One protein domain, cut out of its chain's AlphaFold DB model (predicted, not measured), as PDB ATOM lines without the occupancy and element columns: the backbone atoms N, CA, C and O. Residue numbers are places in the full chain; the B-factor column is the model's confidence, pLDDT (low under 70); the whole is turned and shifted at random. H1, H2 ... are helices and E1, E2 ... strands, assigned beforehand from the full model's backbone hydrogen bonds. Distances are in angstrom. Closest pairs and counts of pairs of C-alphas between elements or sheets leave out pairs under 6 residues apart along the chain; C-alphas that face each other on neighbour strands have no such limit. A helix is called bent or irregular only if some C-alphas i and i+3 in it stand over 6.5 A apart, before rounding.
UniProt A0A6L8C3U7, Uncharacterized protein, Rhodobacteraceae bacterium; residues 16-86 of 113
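What this domain is: This is residues 16 to 86 of the 113 residues of an uncharacterized protein of Rhodobacteraceae bacterium (UniProt A0A6L8C3U7). A small antiparallel sheet of three strands has H1 slantwise over one face, mainly over E3, while the other face is bare; H2 is a short helix that meets the beginning of H1 at a corner and grazes the sheet near E1. Two long loops, residues 40 to 52 and 59 to 72, join E1 to H2 and H2 to E2. The 71 printed residues hold two named helices and three named strands, in the order H1, E1, H2, E2, E3, with the sheet order E1, E2, E3. The class is mixed, helices and strands, though under half of the residues are in named elements. The whole is compact, with a radius of gyration of the C-alphas of 12.2 A and spans of 36 by 24 by 17 A.

How they stand to each other: E2, residues 73 to 76, is the inner strand between the edge strands E1, residues 36 to 39, and E3, residues 80 to 86. E1 and E2 are antiparallel at 164 degrees, with N 38 and O 74 at 2.9 A and N 74 and O 38 at 2.8 A, within hydrogen-bond range. E2 and E3 form a hairpin, antiparallel at 165 degrees, with N 75 and O 82 and N 82 and O 75 each at 2.8 A. H1, residues 17 to 27, is on the sheet at a height over the sheet of 10.4 A. It lies over E3, and on the local plane it runs slantwise to the strands at 42 degrees to E3. H2, residues 53 to 58, only grazes the sheet, with its residues 53 to 57; its closest C-alphas to E1 are those of Met 37 and Asp 53, 7.1 A. H1 and H2 touch, closest at the C-alphas of Trp 17 and Leu 57, 4.8 A, and stand about perpendicular at 81 degrees. In H2 every O i to N i+4 pair is within hydrogen-bond range; in H1 it is 5 of 7.

Where its parts are: E3 is 19.0 A from first to last C-alpha and ends at C-alpha 86, (113.003, 150.220, 80.848). E2 is 9.8 A long and E1 10.1 A, beginning at C-alpha 36, (130.816, 140.732, 86.700). H1 is 15.8 A long and begins at C-alpha 17, (117.473, 142.997, 90.675). It is neither bent nor irregular, but only just: C-alphas 20 and 23 are 6.4 A apart. H2 is 8.8 A long.

The domain as a whole: The two C-alphas farthest apart are those of Gly 29 and Asp 46, 37.2 A. The printed part has no cut. The links E1 to H2 and H2 to E2 are long, H1 to E1 is short, and E2 to E3 is tight. The mean pLDDT of the printed part is 88.1, and residues 43 to 47 are under 70.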
ATOM      1  N   THR A  16     113.502 143.092  93.439       94.88
ATOM      2  CA  THR A  16     114.933 143.390  93.484       94.88
ATOM      3  C   THR A  16     115.561 142.973  92.161       94.88
ATOM      4  O   THR A  16     114.970 142.192  91.403       94.88
ATOM      5  N   TRP A  17     116.767 143.456  91.868       95.69
ATOM      6  CA  TRP A  17     117.473 142.997  90.675       95.69
ATOM      7  C   TRP A  17     117.842 141.524  90.762       95.69
ATOM      8  O   TRP A  17     117.709 140.820  89.764       95.69
ATOM      9  N   ARG A  18     118.188 141.028  91.956       96.06
ATOM     10  CA  ARG A  18     118.419 139.604  92.213       96.06
ATOM     11  C   ARG A  18     117.232 138.752  91.771       96.06
ATOM     12  O   ARG A  18     117.404 137.847  90.958       96.06
ATOM     13  N   ARG A  19     116.021 139.099  92.232       95.56
ATOM     14  CA  ARG A  19     114.778 138.377  91.900       95.56
ATOM     15  C   ARG A  19     114.506 138.322  90.397       95.56
ATOM     16  O   ARG A  19     113.887 137.373  89.930       95.56
ATOM     17  N   MET A  20     114.947 139.330  89.645       95.50
ATOM     18  CA  MET A  20     114.761 139.385  88.193       95.50
ATOM     19  C   MET A  20     115.897 138.711  87.417       95.50
ATOM     20  O   MET A  20     115.650 138.150  86.353       95.50
ATOM     21  N   LEU A  21     117.131 138.786  87.914       96.38
ATOM     22  CA  LEU A  21     118.323 138.328  87.208       96.38
ATOM     23  C   LEU A  21     118.581 136.832  87.403       96.38
ATOM     24  O   LEU A  21     118.896 136.150  86.431       96.38
ATOM     25  N   GLU A  22     118.438 136.314  88.625       96.00
ATOM     26  CA  GLU A  22     118.743 134.910  88.936       96.00
ATOM     27  C   GLU A  22     117.959 133.913  88.063       96.00
ATOM     28  O   GLU A  22     118.593 133.012  87.512       96.00
ATOM     29  N   PRO A  23     116.639 134.076  87.827       95.25
ATOM     30  CA  PRO A  23     115.910 133.182  86.928       95.25
ATOM     31  C   PRO A  23     116.428 133.235  85.483       95.25
ATOM     32  O   PRO A  23     116.530 132.205  84.826       95.25
ATOM     33  N   LEU A  24     116.812 134.422  84.993       95.06
ATOM     34  CA  LEU A  24     117.334 134.588  83.631       95.06
ATOM     35  C   LEU A  24     118.709 133.935  83.455       95.06
ATOM     36  O   LEU A  24     118.987 133.366  82.401       95.06
ATOM     37  N   LEU A  25     119.561 134.018  84.480       94.88
ATOM     38  CA  LEU A  25     120.842 133.314  84.511       94.88
ATOM     39  C   LEU A  25     120.613 131.799  84.486       94.88
ATOM     40  O   LEU A  25     121.185 131.111  83.641       94.88
ATOM     41  N   GLN A  26     119.721 131.293  85.345       94.19
ATOM     42  CA  GLN A  26     119.387 129.868  85.420       94.19
ATOM     43  C   GLN A  26     118.850 129.329  84.087       94.19
ATOM     44  O   GLN A  26     119.326 128.293  83.620       94.19
ATOM     45  N   ASP A  27     117.937 130.058  83.435       92.31
ATOM     46  CA  ASP A  27     117.393 129.703  82.116       92.31
ATOM     47  C   ASP A  27     118.486 129.610  81.036       92.31
ATOM     48  O   ASP A  27     118.399 128.796  80.111       92.31
ATOM     49  N   ASN A  28     119.553 130.399  81.174       90.00
ATOM     50  CA  ASN A  28     120.707 130.376  80.283       90.00
ATOM     51  C   ASN A  28     121.807 129.393  80.715       90.00
ATOM     52  O   ASN A  28     122.793 129.232  79.987       90.00
ATOM     53  N   GLY A  29     121.643 128.681  81.835       92.94
ATOM     54  CA  GLY A  29     122.656 127.784  82.396       92.94
ATOM     55  C   GLY A  29     123.870 128.533  82.948       92.94
ATOM     56  O   GLY A  29     125.001 128.089  82.760       92.94
ATOM     57  N   GLU A  30     123.631 129.695  83.549       93.44
ATOM     58  CA  GLU A  30     124.608 130.582  84.180       93.44
ATOM     59  C   GLU A  30     124.215 130.792  85.652       93.44
ATOM     60  O   GLU A  30     123.062 130.574  86.031       93.44
ATOM     61  N   CYS A  31     125.157 131.199  86.502       93.94
ATOM     62  CA  CYS A  31     124.888 131.497  87.906       93.94
ATOM     63  C   CYS A  31     125.446 132.868  88.293       93.94
ATOM     64  O   CYS A  31     126.259 133.451  87.574       93.94
ATOM     65  N   LEU A  32     124.954 133.413  89.403       93.69
ATOM     66  CA  LEU A  32     125.258 134.781  89.815       93.69
ATOM     67  C   LEU A  32     126.716 134.939  90.270       93.69
ATOM     68  O   LEU A  32     127.296 136.008  90.110       93.69
ATOM     69  N   GLU A  33     127.313 133.869  90.790       91.81
ATOM     70  CA  GLU A  33     128.705 133.825  91.248       91.81
ATOM     71  C   GLU A  33     129.708 134.117  90.121       91.81
ATOM     72  O   GLU A  33     130.806 134.600  90.389       91.81
ATOM     73  N   ASP A  34     129.317 133.866  88.868       88.31
ATOM     74  CA  ASP A  34     130.140 134.085  87.677       88.31
ATOM     75  C   ASP A  34     129.895 135.457  87.016       88.31
ATOM     76  O   ASP A  34     130.435 135.736  85.937       88.31
ATOM     77  N   VAL A  35     129.057 136.310  87.614       93.81
ATOM     78  CA  VAL A  35     128.677 137.603  87.034       93.81
ATOM     79  C   VAL A  35     129.640 138.703  87.466       93.81
ATOM     80  O   VAL A  35     129.879 138.927  88.650       93.81
ATOM     81  N   ILE A  36     130.128 139.458  86.485       94.38
ATOM     82  CA  ILE A  36     130.816 140.732  86.700       94.38
ATOM     83  C   ILE A  36     129.813 141.857  86.441       94.38
ATOM     84  O   ILE A  36     129.202 141.895  85.371       94.38
ATOM     85  N   MET A  37     129.646 142.761  87.406       94.00
ATOM     86  CA  MET A  37     128.682 143.862  87.348       94.00
ATOM     87  C   MET A  37     129.358 145.200  87.059       94.00
ATOM     88  O   MET A  37     130.384 145.536  87.645       94.00
ATOM     89  N   GLU A  38     128.731 146.000  86.202       94.19
ATOM     90  CA  GLU A  38     129.029 147.420  86.027       94.19
ATOM     91  C   GLU A  38     127.750 148.224  86.276       94.19
ATOM     92  O   GLU A  38     126.784 148.132  85.515       94.19
ATOM     93  N   TRP A  39     127.728 149.007  87.356       92.62
ATOM     94  CA  TRP A  39     126.564 149.805  87.742       92.62
ATOM     95  C   TRP A  39     126.577 151.187  87.093       92.62
ATOM     96  O   TRP A  39     127.591 151.884  87.098       92.62
ATOM     97  N   GLY A  40     125.418 151.611  86.599       89.25
ATOM     98  CA  GLY A  40     125.163 152.977  86.160       89.25
ATOM     99  C   GLY A  40     124.702 153.894  87.297       89.25
ATOM    100  O   GLY A  40     124.680 153.525  88.477       89.25
ATOM    101  N   GLU A  41     124.319 155.109  86.920       83.56
ATOM    102  CA  GLU A  41     123.773 156.130  87.818       83.56
ATOM    103  C   GLU A  41     122.240 156.070  87.854       83.56
ATOM    104  O   GLU A  41     121.602 155.664  86.881       83.56
ATOM    105  N   ILE A  42     121.643 156.489  88.973       74.44
ATOM    106  CA  ILE A  42     120.189 156.657  89.086       74.44
ATOM    107  C   ILE A  42     119.865 158.103  88.691       74.44
ATOM    108  O   ILE A  42     120.246 159.018  89.416       74.44
ATOM    109  N   PRO A  43     119.167 158.340  87.569       65.00
ATOM    110  CA  PRO A  43     119.055 159.679  86.987       65.00
ATOM    111  C   PRO A  43     118.186 160.675  87.774       65.00
ATOM    112  O   PRO A  43     118.187 161.857  87.437       65.00
ATOM    113  N   TYR A  44     117.423 160.233  88.779       65.06
ATOM    114  CA  TYR A  44     116.375 161.053  89.409       65.06
ATOM    115  C   TYR A  44     116.473 161.188  90.929       65.06
ATOM    116  O   TYR A  44     115.629 161.861  91.520       65.06
ATOM    117  N   GLU A  45     117.469 160.577  91.569       63.25
ATOM    118  CA  GLU A  45     117.595 160.623  93.026       63.25
ATOM    119  C   GLU A  45     119.011 161.026  93.436       63.25
ATOM    120  O   GLU A  45     119.886 160.192  93.681       63.25
ATOM    121  N   ASP A  46     119.214 162.340  93.555       55.03
ATOM    122  CA  ASP A  46     120.302 162.877  94.363       55.03
ATOM    123  C   ASP A  46     120.128 162.318  95.789       55.03
ATOM    124  O   ASP A  46     119.083 162.528  96.409       55.03
ATOM    125  N   ASN A  47     121.153 161.636  96.315       63.47
ATOM    126  CA  ASN A  47     121.254 161.041  97.664       63.47
ATOM    127  C   ASN A  47     120.883 159.552  97.855       63.47
ATOM    128  O   ASN A  47     120.799 159.122  99.010       63.47
ATOM    129  N   ILE A  48     120.745 158.726  96.809       70.50
ATOM    130  CA  ILE A  48     120.795 157.266  97.034       70.50
ATOM    131  C   ILE A  48     122.250 156.853  97.326       70.50
ATOM    132  O   ILE A  48     123.135 157.138  96.515       70.50
ATOM    133  N   PRO A  49     122.533 156.181  98.460       74.69
ATOM    134  CA  PRO A  49     123.864 155.654  98.728       74.69
ATOM    135  C   PRO A  49     124.216 154.575  97.703       74.69
ATOM    136  O   PRO A  49     123.443 153.649  97.479       74.69
ATOM    137  N   VAL A  50     125.404 154.682  97.111       79.25
ATOM    138  CA  VAL A  50     125.995 153.606  96.308       79.25
ATOM    139  C   VAL A  50     126.329 152.453  97.253       79.25
ATOM    140  O   VAL A  50     127.153 152.624  98.154       79.25
ATOM    141  N   LEU A  51     125.689 151.302  97.054       84.94
ATOM    142  CA  LEU A  51     125.946 150.095  97.842       84.94
ATOM    143  C   LEU A  51     126.957 149.177  97.137       84.94
ATOM    144  O   LEU A  51     127.363 149.430  95.998       84.94
ATOM    145  N   SER A  52     127.385 148.116  97.824       86.31
ATOM    146  CA  SER A  52     128.147 147.036  97.187       86.31
ATOM    147  C   SER A  52     127.271 146.223  96.222       86.31
ATOM    148  O   SER A  52     126.050 146.217  96.356       86.31
ATOM    149  N   ASP A  53     127.869 145.499  95.267       87.62
ATOM    150  CA  ASP A  53     127.108 144.743  94.255       87.62
ATOM    151  C   ASP A  53     126.043 143.797  94.844       87.62
ATOM    152  O   ASP A  53     124.911 143.814  94.355       87.62
ATOM    153  N   PRO A  54     126.330 142.993  95.894       89.62
ATOM    154  CA  PRO A  54     125.312 142.127  96.487       89.62
ATOM    155  C   PRO A  54     124.161 142.923  97.110       89.62
ATOM    156  O   PRO A  54     123.010 142.518  97.009       89.62
ATOM    157  N   GLU A  55     124.465 144.064  97.724       90.81
ATOM    158  CA  GLU A  55     123.472 144.919  98.371       90.81
ATOM    159  C   GLU A  55     122.609 145.671  97.348       90.81
ATOM    160  O   GLU A  55     121.396 145.759  97.530       90.81
ATOM    161  N   GLU A  56     123.188 146.165  96.247       92.25
ATOM    162  CA  GLU A  56     122.418 146.760  95.142       92.25
ATOM    163  C   GLU A  56     121.502 145.731  94.469       92.25
ATOM    164  O   GLU A  56     120.375 146.056  94.089       92.25
ATOM    165  N   LEU A  57     121.951 144.478  94.345       93.94
ATOM    166  CA  LEU A  57     121.125 143.394  93.815       93.94
ATOM    167  C   LEU A  57     119.894 143.111  94.681       93.94
ATOM    168  O   LEU A  57     118.852 142.734  94.142       93.94
ATOM    169  N   ASP A  58     120.015 143.300  95.994       95.12
ATOM    170  CA  ASP A  58     118.967 143.051  96.986       95.12
ATOM    171  C   ASP A  58     118.151 144.298  97.356       95.12
ATOM    172  O   ASP A  58     117.173 144.200  98.103       95.12
ATOM    173  N   ARG A  59     118.490 145.465  96.801       90.19
ATOM    174  CA  ARG A  59     117.742 146.705  97.016       90.19
ATOM    175  C   ARG A  59     116.346 146.595  96.403       90.19
ATOM    176  O   ARG A  59     116.193 146.399  95.197       90.19
ATOM    177  N   GLU A  60     115.318 146.750  97.233       92.38
ATOM    178  CA  GLU A  60     113.933 146.756  96.766       92.38
ATOM    179  C   GLU A  60     113.603 148.042  96.000       92.38
ATOM    180  O   GLU A  60     113.917 149.153  96.431       92.38
ATOM    181  N   PHE A  61     112.907 147.895  94.875       88.62
ATOM    182  CA  PHE A  61     112.345 149.002  94.109       88.62
ATOM    183  C   PHE A  61     111.018 148.593  93.461       88.62
ATOM    184  O   PHE A  61     110.707 147.413  93.305       88.62
ATOM    185  N   TYR A  62     110.201 149.583  93.108       89.31
ATOM    186  CA  TYR A  62     108.966 149.367  92.354       89.31
ATOM    187  C   TYR A  62     109.308 149.347  90.858       89.31
ATOM    188  O   TYR A  62     109.685 150.404  90.357       89.31
ATOM    189  N   PRO A  63     109.171 148.213  90.142       87.50
ATOM    190  CA  PRO A  63     109.558 148.106  88.738       87.50
ATOM    191  C   PRO A  63     108.441 148.532  87.779       87.50
ATOM    192  O   PRO A  63     108.589 148.372  86.576       87.50
ATOM    193  N   GLY A  64     107.275 148.949  88.286       83.56
ATOM    194  CA  GLY A  64     106.119 149.300  87.462       83.56
ATOM    195  C   GLY A  64     106.205 150.704  86.862       83.56
ATOM    196  O   GLY A  64     107.240 151.352  86.884       83.56
ATOM    197  N   PHE A  65     105.083 151.194  86.339       77.12
ATOM    198  CA  PHE A  65     105.023 152.442  85.572       77.12
ATOM    199  C   PHE A  65     105.507 153.689  86.330       77.12
ATOM    200  O   PHE A  65     105.319 153.823  87.544       77.12
ATOM    201  N   GLY A  66     106.035 154.653  85.571       78.38
ATOM    202  CA  GLY A  66     106.487 155.949  86.071       78.38
ATOM    203  C   GLY A  66     107.965 156.198  85.784       78.38
ATOM    204  O   GLY A  66     108.364 156.290  84.628       78.38
ATOM    205  N   THR A  67     108.758 156.362  86.844       72.31
ATOM    206  CA  THR A  67     110.201 156.629  86.754       72.31
ATOM    207  C   THR A  67     111.020 155.374  87.039       72.31
ATOM    208  O   THR A  67     110.552 154.491  87.753       72.31
ATOM    209  N   VAL A  68     112.251 155.340  86.529       78.00
ATOM    210  CA  VAL A  68     113.254 154.307  86.825       78.00
ATOM    211  C   VAL A  68     113.735 154.484  88.268       78.00
ATOM    212  O   VAL A  68     114.169 155.577  88.641       78.00
ATOM    213  N   ARG A  69     113.641 153.425  89.079       84.56
ATOM    214  CA  ARG A  69     113.991 153.416  90.513       84.56
ATOM    215  C   ARG A  69     115.092 152.409  90.841       84.56
ATOM    216  O   ARG A  69     115.869 152.616  91.784       84.56
ATOM    217  N   GLY A  70     115.164 151.316  90.085       88.25
ATOM    218  CA  GLY A  70     116.269 150.376  90.164       88.25
ATOM    219  C   GLY A  70     117.556 151.012  89.636       88.25
ATOM    220  O   GLY A  70     117.546 151.809  88.698       88.25
ATOM    221  N   ARG A  71     118.698 150.688  90.252       91.00
ATOM    222  CA  ARG A  71     119.991 151.182  89.763       91.00
ATOM    223  C   ARG A  71     120.341 150.418  88.490       91.00
ATOM    224  O   ARG A  71     120.446 149.196  88.578       91.00
ATOM    225  N   PRO A  72     120.493 151.067  87.325       92.00
ATOM    226  CA  PRO A  72     120.783 150.337  86.103       92.00
ATOM    227  C   PRO A  72     122.146 149.649  86.209       92.00
ATOM    228  O   PRO A  72     123.059 150.171  86.847       92.00
ATOM    229  N   PHE A  73     122.295 148.496  85.566       94.31
ATOM    230  CA  PHE A  73     123.564 147.778  85.488       94.31
ATOM    231  C   PHE A  73     123.724 147.060  84.150       94.31
ATOM    232  O   PHE A  73     122.747 146.820  83.425       94.31
ATOM    233  N   VAL A  74     124.968 146.683  83.873       96.19
ATOM    234  CA  VAL A  74     125.334 145.670  82.887       96.19
ATOM    235  C   VAL A  74     126.010 144.513  83.622       96.19
ATOM    236  O   VAL A  74     126.958 144.712  84.375       96.19
ATOM    237  N   ALA A  75     125.493 143.306  83.420       96.12
ATOM    238  CA  ALA A  75     126.004 142.063  83.982       96.12
ATOM    239  C   ALA A  75     126.654 141.245  82.871       96.12
ATOM    240  O   ALA A  75     126.005 140.880  81.887       96.12
ATOM    241  N   TYR A  76     127.927 140.922  83.045       95.25
ATOM    242  CA  TYR A  76     128.691 140.125  82.100       95.25
ATOM    243  C   TYR A  76     128.937 138.740  82.676       95.25
ATOM    244  O   TYR A  76     129.530 138.597  83.742       95.25
ATOM    245  N   THR A  77     128.560 137.721  81.920       93.56
ATOM    246  CA  THR A  77     128.972 136.337  82.161       93.56
ATOM    247  C   THR A  77     129.949 135.899  81.070       93.56
ATOM    248  O   THR A  77     130.341 136.685  80.199       93.56
ATOM    249  N   SER A  78     130.352 134.629  81.070       90.00
ATOM    250  CA  SER A  78     131.149 134.070  79.973       90.00
ATOM    251  C   SER A  78     130.365 133.958  78.654       90.00
ATOM    252  O   SER A  78     130.981 134.018  77.586       90.00
ATOM    253  N   ARG A  79     129.025 133.839  78.688       88.56
ATOM    254  CA  ARG A  79     128.205 133.577  77.488       88.56
ATOM    255  C   ARG A  79     127.285 134.723  77.092       88.56
ATOM    256  O   ARG A  79     126.978 134.831  75.904       88.56
ATOM    257  N   SER A  80     126.890 135.584  78.024       92.88
ATOM    258  CA  SER A  80     125.830 136.573  77.824       92.88
ATOM    259  C   SER A  80     126.166 137.926  78.454       92.88
ATOM    260  O   SER A  80     127.042 138.056  79.308       92.88
ATOM    261  N   ILE A  81     125.473 138.953  77.979       94.25
ATOM    262  CA  ILE A  81     125.422 140.287  78.570       94.25
ATOM    263  C   ILE A  81     123.971 140.521  78.961       94.25
ATOM    264  O   ILE A  81     123.097 140.456  78.095       94.25
ATOM    265  N   TYR A  82     123.723 140.794  80.235       95.88
ATOM    266  CA  TYR A  82     122.426 141.186  80.770       95.88
ATOM    267  C   TYR A  82     122.443 142.687  81.032       95.88
ATOM    268  O   TYR A  82     123.443 143.227  81.494       95.88
ATOM    269  N   PHE A  83     121.351 143.371  80.732       95.19
ATOM    270  CA  PHE A  83     121.238 144.809  80.932       95.19
ATOM    271  C   PHE A  83     119.812 145.186  81.306       95.19
ATOM    272  O   PHE A  83     118.837 144.536  80.903       95.19
ATOM    273  N   VAL A  84     119.698 146.263  82.078       93.75
ATOM    274  CA  VAL A  84     118.403 146.838  82.431       93.75
ATOM    275  C   VAL A  84     117.755 147.448  81.188       93.75
ATOM    276  O   VAL A  84     118.370 148.191  80.427       93.75
ATOM    277  N   HIS A  85     116.487 147.115  80.989       91.62
ATOM    278  CA  HIS A  85     115.640 147.622  79.925       91.62
ATOM    279  C   HIS A  85     114.373 148.203  80.548       91.62
ATOM    280  O   HIS A  85     113.565 147.468  81.122       91.62
ATOM    281  N   ALA A  86     114.194 149.513  80.405       88.19
ATOM    282  CA  ALA A  86     113.003 150.220  80.848       88.19
ATOM    283  C   ALA A  86     112.183 150.678  79.636       88.19
ATOM    284  O   ALA A  86     112.717 151.308  78.722       88.19
TER     285      ALA A  86